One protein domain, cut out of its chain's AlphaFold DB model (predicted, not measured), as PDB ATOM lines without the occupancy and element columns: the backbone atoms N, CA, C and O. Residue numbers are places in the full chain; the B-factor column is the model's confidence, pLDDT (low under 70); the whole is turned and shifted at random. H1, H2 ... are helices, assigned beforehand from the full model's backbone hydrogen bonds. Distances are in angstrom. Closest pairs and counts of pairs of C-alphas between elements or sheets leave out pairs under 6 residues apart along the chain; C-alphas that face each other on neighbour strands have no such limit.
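AT A GLANCE: This is residues 141 to 188 of the 188 residues of an uncharacterized protein of Mucor circinelloides f. circinelloides (strain 1006PhL) (UniProt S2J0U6). One long, unbent helix, H1, makes most of the length, and beyond its last residue the printed part turns into a small loose hook, residues 171 to 188, which holds the short helices H2 and H3 and folds back at its end. Residues 141 to 165 of H1 stick out as a bare arm. The printed part has 48 residues, with three named helices in the order H1, H2, H3 and no named strand; its class is all helix. The whole is extended, with a radius of gyration of the C-alphas of 16.8 A, and spans 53 by 19 by 10 A.

IN THESE COORDINATES: H1, residues 141 to 170, runs 43.5 A from C-alpha 141 at (93.119, -55.851, -4.664) to C-alpha 170 at (102.282, -15.987, 10.041). H2 is residues 175 to 178, 5.4 A long. H3 is residues 181 to 184, 4.9 A long, and ends with C-alpha 184 at (98.757, -12.209, 2.242).

HOW THE PARTS SIT: H1 touches no helix. It is close to H2 but not clearly touching; their closest C-alphas, those of Lys 169 and Tyr 175, are 7.1 A apart. H2 and H3 are also close but not clearly touching, with the closest C-alphas, those of Phe 176 and Lys 184, 7.8 A apart. H1 and H3 are apart. In H1 every O i to N i+4 pair is within hydrogen-bond range. H2 and H3, with 4 residues each, are too short for such a pair; in each, the 1 pair of O i and N i+3 is within range.

THE WHOLE: The two C-alphas farthest apart, those of Leu 141 and Lys 177, are 53.1 A from each other. The printed part has no cut and ends at residue 188, the chain's last residue. The links H1 to H2 and H2 to H3 are tight. Residues 177 to 183, of which 181 to 183 belong to H3, stand free. The mean pLDDT of the printed part is 79.8, and residues 185 to 188 are under 70.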
ATOM      1  N   LEU A 141      93.884 -56.985  -5.190       70.06
ATOM      2  CA  LEU A 141      93.119 -55.851  -4.664       70.06
ATOM      3  C   LEU A 141      93.784 -55.230  -3.435       70.06
ATOM      4  O   LEU A 141      93.844 -54.003  -3.311       70.06
ATOM      5  N   ASP A 142      94.322 -56.077  -2.560       74.31
ATOM      6  CA  ASP A 142      94.936 -55.654  -1.305       74.31
ATOM      7  C   ASP A 142      96.168 -54.781  -1.555       74.31
ATOM      8  O   ASP A 142      96.376 -53.764  -0.885       74.31
ATOM      9  N   THR A 143      96.935 -55.084  -2.603       75.06
ATOM     10  CA  THR A 143      98.099 -54.274  -2.988       75.06
ATOM     11  C   THR A 143      97.696 -52.890  -3.511       75.06
ATOM     12  O   THR A 143      98.375 -51.893  -3.243       75.06
ATOM     13  N   VAL A 144      96.561 -52.779  -4.212       71.44
ATOM     14  CA  VAL A 144      96.027 -51.494  -4.697       71.44
ATOM     15  C   VAL A 144      95.559 -50.632  -3.524       71.44
ATOM     16  O   VAL A 144      95.839 -49.427  -3.492       71.44
ATOM     17  N   ILE A 145      94.891 -51.246  -2.545       76.00
ATOM     18  CA  ILE A 145      94.398 -50.573  -1.339       76.00
ATOM     19  C   ILE A 145      95.569 -50.066  -0.491       76.00
ATOM     20  O   ILE A 145      95.585 -48.889  -0.120       76.00
ATOM     21  N   GLN A 146      96.590 -50.894  -0.249       79.50
ATOM     22  CA  GLN A 146      97.760 -50.478   0.530       79.50
ATOM     23  C   GLN A 146      98.534 -49.336  -0.135       79.50
ATOM     24  O   GLN A 146      98.878 -48.353   0.526       79.50
ATOM     25  N   ASN A 147      98.740 -49.401  -1.453       78.88
ATOM     26  CA  ASN A 147      99.406 -48.329  -2.196       78.88
ATOM     27  C   ASN A 147      98.634 -47.003  -2.120       78.88
ATOM     28  O   ASN A 147      99.236 -45.935  -1.968       78.88
ATOM     29  N   LYS A 148      97.299 -47.056  -2.183       75.69
ATOM     30  CA  LYS A 148      96.436 -45.885  -1.972       75.69
ATOM     31  C   LYS A 148      96.579 -45.319  -0.566       75.69
ATOM     32  O   LYS A 148      96.772 -44.111  -0.428       75.69
ATOM     33  N   HIS A 149      96.522 -46.174   0.451       81.31
ATOM     34  CA  HIS A 149      96.678 -45.753   1.838       81.31
ATOM     35  C   HIS A 149      98.027 -45.062   2.058       81.31
ATOM     36  O   HIS A 149      98.065 -43.945   2.567       81.31
ATOM     37  N   ALA A 150      99.121 -45.652   1.571       82.44
ATOM     38  CA  ALA A 150     100.455 -45.067   1.675       82.44
ATOM     39  C   ALA A 150     100.552 -43.689   0.992       82.44
ATOM     40  O   ALA A 150     101.134 -42.750   1.544       82.44
ATOM     41  N   GLN A 151      99.950 -43.530  -0.192       82.25
ATOM     42  CA  GLN A 151      99.923 -42.244  -0.894       82.25
ATOM     43  C   GLN A 151      99.104 -41.180  -0.156       82.25
ATOM     44  O   GLN A 151      99.529 -40.022  -0.100       82.25
ATOM     45  N   LEU A 152      97.948 -41.550   0.402       83.56
ATOM     46  CA  LEU A 152      97.097 -40.637   1.166       83.56
ATOM     47  C   LEU A 152      97.781 -40.195   2.460       83.56
ATOM     48  O   LEU A 152      97.865 -38.994   2.711       83.56
ATOM     49  N   THR A 153      98.375 -41.126   3.209       85.00
ATOM     50  CA  THR A 153      99.139 -40.813   4.424       85.00
ATOM     51  C   THR A 153     100.316 -39.885   4.115       85.00
ATOM     52  O   THR A 153     100.528 -38.893   4.810       85.00
ATOM     53  N   LYS A 154     101.047 -40.126   3.016       88.62
ATOM     54  CA  LYS A 154     102.145 -39.242   2.587       88.62
ATOM     55  C   LYS A 154     101.660 -37.826   2.263       88.62
ATOM     56  O   LYS A 154     102.346 -36.859   2.590       88.62
ATOM     57  N   LYS A 155     100.500 -37.691   1.610       84.62
ATOM     58  CA  LYS A 155      99.906 -36.383   1.295       84.62
ATOM     59  C   LYS A 155      99.430 -35.655   2.547       84.62
ATOM     60  O   LYS A 155      99.724 -34.470   2.664       84.62
ATOM     61  N   LEU A 156      98.765 -36.351   3.470       87.69
ATOM     62  CA  LEU A 156      98.338 -35.778   4.749       87.69
ATOM     63  C   LEU A 156      99.529 -35.266   5.557       87.69
ATOM     64  O   LEU A 156      99.531 -34.115   5.977       87.69
ATOM     65  N   ASN A 157     100.585 -36.071   5.681       90.19
ATOM     66  CA  ASN A 157     101.786 -35.662   6.405       90.19
ATOM     67  C   ASN A 157     102.437 -34.425   5.776       90.19
ATOM     68  O   ASN A 157     102.854 -33.517   6.489       90.19
ATOM     69  N   LYS A 158     102.502 -34.363   4.440       92.25
ATOM     70  CA  LYS A 158     103.031 -33.187   3.743       92.25
ATOM     71  C   LYS A 158     102.174 -31.943   3.998       92.25
ATOM     72  O   LYS A 158     102.733 -30.891   4.280       92.25
ATOM     73  N   LEU A 159     100.849 -32.069   3.913       88.62
ATOM     74  CA  LEU A 159      99.916 -30.966   4.161       88.62
ATOM     75  C   LEU A 159     100.033 -30.427   5.586       88.62
ATOM     76  O   LEU A 159     100.124 -29.218   5.750       88.62
ATOM     77  N   ASN A 160     100.110 -31.305   6.588       88.75
ATOM     78  CA  ASN A 160     100.301 -30.891   7.979       88.75
ATOM     79  C   ASN A 160     101.607 -30.106   8.152       88.75
ATOM     80  O   ASN A 160     101.599 -29.017   8.709       88.75
ATOM     81  N   VAL A 161     102.713 -30.591   7.579       91.81
ATOM     82  CA  VAL A 161     104.004 -29.883   7.632       91.81
ATOM     83  C   VAL A 161     103.949 -28.526   6.924       91.81
ATOM     84  O   VAL A 161     104.568 -27.562   7.376       91.81
ATOM     85  N   ASP A 162     103.262 -28.441   5.787       87.88
ATOM     86  CA  ASP A 162     103.136 -27.191   5.040       87.88
ATOM     87  C   ASP A 162     102.234 -26.183   5.782       87.88
ATOM     88  O   ASP A 162     102.568 -24.996   5.813       87.88
ATOM     89  N   LEU A 163     101.171 -26.650   6.453       87.75
ATOM     90  CA  LEU A 163     100.340 -25.841   7.353       87.75
ATOM     91  C   LEU A 163     101.138 -25.338   8.558       87.75
ATOM     92  O   LEU A 163     101.151 -24.134   8.806       87.75
ATOM     93  N   ASP A 164     101.889 -26.208   9.233       88.44
ATOM     94  CA  ASP A 164     102.734 -25.828  10.370       88.44
ATOM     95  C   ASP A 164     103.759 -24.757   9.970       88.44
ATOM     96  O   ASP A 164     103.979 -23.773  10.682       88.44
ATOM     97  N   LYS A 165     104.374 -24.895   8.787       87.75
ATOM     98  CA  LYS A 165     105.297 -23.888   8.237       87.75
ATOM     99  C   LYS A 165     104.598 -22.573   7.914       87.75
ATOM    100  O   LYS A 165     105.201 -21.512   8.094       87.75
ATOM    101  N   LEU A 166     103.376 -22.626   7.389       85.56
ATOM    102  CA  LEU A 166     102.593 -21.436   7.077       85.56
ATOM    103  C   LEU A 166     102.203 -20.699   8.361       85.56
ATOM    104  O   LEU A 166     102.418 -19.490   8.455       85.56
ATOM    105  N   GLU A 167     101.727 -21.420   9.374       85.06
ATOM    106  CA  GLU A 167     101.428 -20.862  10.691       85.06
ATOM    107  C   GLU A 167     102.671 -20.266  11.350       85.06
ATOM    108  O   GLU A 167     102.629 -19.134  11.835       85.06
ATOM    109  N   ALA A 168     103.803 -20.974  11.314       85.19
ATOM    110  CA  ALA A 168     105.065 -20.474  11.846       85.19
ATOM    111  C   ALA A 168     105.498 -19.170  11.157       85.19
ATOM    112  O   ALA A 168     105.947 -18.244  11.829       85.19
ATOM    113  N   LYS A 169     105.310 -19.057   9.831       82.19
ATOM    114  CA  LYS A 169     105.561 -17.813   9.082       82.19
ATOM    115  C   LYS A 169     104.593 -16.695   9.473       82.19
ATOM    116  O   LYS A 169     105.053 -15.579   9.693       82.19
ATOM    117  N   LYS A 170     103.291 -16.979   9.611       80.56
ATOM    118  CA  LYS A 170     102.282 -15.987  10.041       80.56
ATOM    119  C   LYS A 170     102.548 -15.471  11.462       80.56
ATOM    120  O   LYS A 170     102.258 -14.312  11.744       80.56
ATOM    121  N   ARG A 171     103.129 -16.298  12.339       82.12
ATOM    122  CA  ARG A 171     103.499 -15.933  13.719       82.12
ATOM    123  C   ARG A 171     104.802 -15.125  13.825       82.12
ATOM    124  O   ARG A 171     105.087 -14.612  14.906       82.12
ATOM    125  N   GLN A 172     105.598 -14.986  12.758       83.25
ATOM    126  CA  GLN A 172     106.829 -14.189  12.817       83.25
ATOM    127  C   GLN A 172     106.522 -12.689  12.995       83.25
ATOM    128  O   GLN A 172     105.719 -12.124  12.240       83.25
ATOM    129  N   PRO A 173     107.178 -12.002  13.950       74.75
ATOM    130  CA  PRO A 173     106.970 -10.576  14.156       74.75
ATOM    131  C   PRO A 173     107.403  -9.793  12.908       74.75
ATOM    132  O   PRO A 173     108.523  -9.930  12.424       74.75
ATOM    133  N   GLY A 174     106.494  -8.975  12.370       76.06
ATOM    134  CA  GLY A 174     106.732  -8.166  11.169       76.06
ATOM    135  C   GLY A 174     106.266  -8.786   9.846       76.06
ATOM    136  O   GLY A 174     106.271  -8.081   8.839       76.06
ATOM    137  N   TYR A 175     105.776 -10.033   9.838       75.56
ATOM    138  CA  TYR A 175     105.231 -10.696   8.640       75.56
ATOM    139  C   TYR A 175     104.158  -9.852   7.930       75.56
ATOM    140  O   TYR A 175     104.202  -9.629   6.720       75.56
ATOM    141  N   PHE A 176     103.233  -9.275   8.702       71.62
ATOM    142  CA  PHE A 176     102.167  -8.436   8.157       71.62
ATOM    143  C   PHE A 176     102.643  -7.076   7.621       71.62
ATOM    144  O   PHE A 176     101.879  -6.405   6.932       71.62
ATOM    145  N   LYS A 177     103.889  -6.665   7.880       75.06
ATOM    146  CA  LYS A 177     104.472  -5.423   7.342       75.06
ATOM    147  C   LYS A 177     105.398  -5.669   6.148       75.06
ATOM    148  O   LYS A 177     105.460  -4.818   5.270       75.06
ATOM    149  N   SER A 178     106.098  -6.804   6.100       75.12
ATOM    150  CA  SER A 178     107.093  -7.102   5.058       75.12
ATOM    151  C   SER A 178     106.522  -7.803   3.824       75.12
ATOM    152  O   SER A 178     107.080  -7.683   2.735       75.12
ATOM    153  N   VAL A 179     105.419  -8.541   3.971       77.88
ATOM    154  CA  VAL A 179     104.850  -9.333   2.875       77.88
ATOM    155  C   VAL A 179     103.880  -8.486   2.031       77.88
ATOM    156  O   VAL A 179     103.023  -7.803   2.604       77.88
ATOM    157  N   PRO A 180     103.957  -8.532   0.686       83.19
ATOM    158  CA  PRO A 180     102.997  -7.861  -0.194       83.19
ATOM    159  C   PRO A 180     101.559  -8.359   0.010       83.19
ATOM    160  O   PRO A 180     101.336  -9.546   0.249       83.19
ATOM    161  N   GLU A 181     100.570  -7.476  -0.140       74.81
ATOM    162  CA  GLU A 181      99.147  -7.802   0.077       74.81
ATOM    163  C   GLU A 181      98.647  -8.957  -0.795       74.81
ATOM    164  O   GLU A 181      97.971  -9.853  -0.297       74.81
ATOM    165  N   ALA A 182      99.083  -9.025  -2.056       71.81
ATOM    166  CA  ALA A 182      98.740 -10.119  -2.966       71.81
ATOM    167  C   ALA A 182      99.213 -11.505  -2.482       71.81
ATOM    168  O   ALA A 182      98.665 -12.525  -2.891       71.81
ATOM    169  N   VAL A 183     100.244 -11.558  -1.632       73.06
ATOM    170  CA  VAL A 183     100.730 -12.805  -1.024       73.06
ATOM    171  C   VAL A 183      99.994 -13.088   0.285       73.06
ATOM    172  O   VAL A 183      99.748 -14.248   0.592       73.06
ATOM    173  N   LYS A 184      99.584 -12.055   1.033       72.25
ATOM    174  CA  LYS A 184      98.757 -12.209   2.242       72.25
ATOM    175  C   LYS A 184      97.384 -12.789   1.915       72.25
ATOM    176  O   LYS A 184      97.014 -13.774   2.534       72.25
ATOM    177  N   ALA A 185      96.721 -12.261   0.885       68.44
ATOM    178  CA  ALA A 185      95.407 -12.724   0.429       68.44
ATOM    179  C   ALA A 185      95.400 -14.179  -0.082       68.44
ATOM    180  O   ALA A 185      94.347 -14.784  -0.194       68.44
ATOM    181  N   LYS A 186      96.570 -14.747  -0.412       69.19
ATOM    182  CA  LYS A 186      96.720 -16.166  -0.788       69.19
ATOM    183  C   LYS A 186      97.028 -17.094   0.395       69.19
ATOM    184  O   LYS A 186      97.057 -18.304   0.208       69.19
ATOM    185  N   ASN A 187      97.365 -16.531   1.556       65.19
ATOM    186  CA  ASN A 187      97.720 -17.259   2.781       65.19
ATOM    187  C   ASN A 187      96.608 -17.185   3.847       65.19
ATOM    188  O   ASN A 187      96.812 -17.616   4.991       65.19
ATOM    189  N   GLU A 188      95.496 -16.541   3.503       60.31
ATOM    190  CA  GLU A 188      94.199 -16.634   4.176       60.31
ATOM    191  C   GLU A 188      93.394 -17.752   3.520       60.31
ATOM    192  O   GLU A 188      92.786 -18.517   4.297       60.31
TER     193      GLU A 188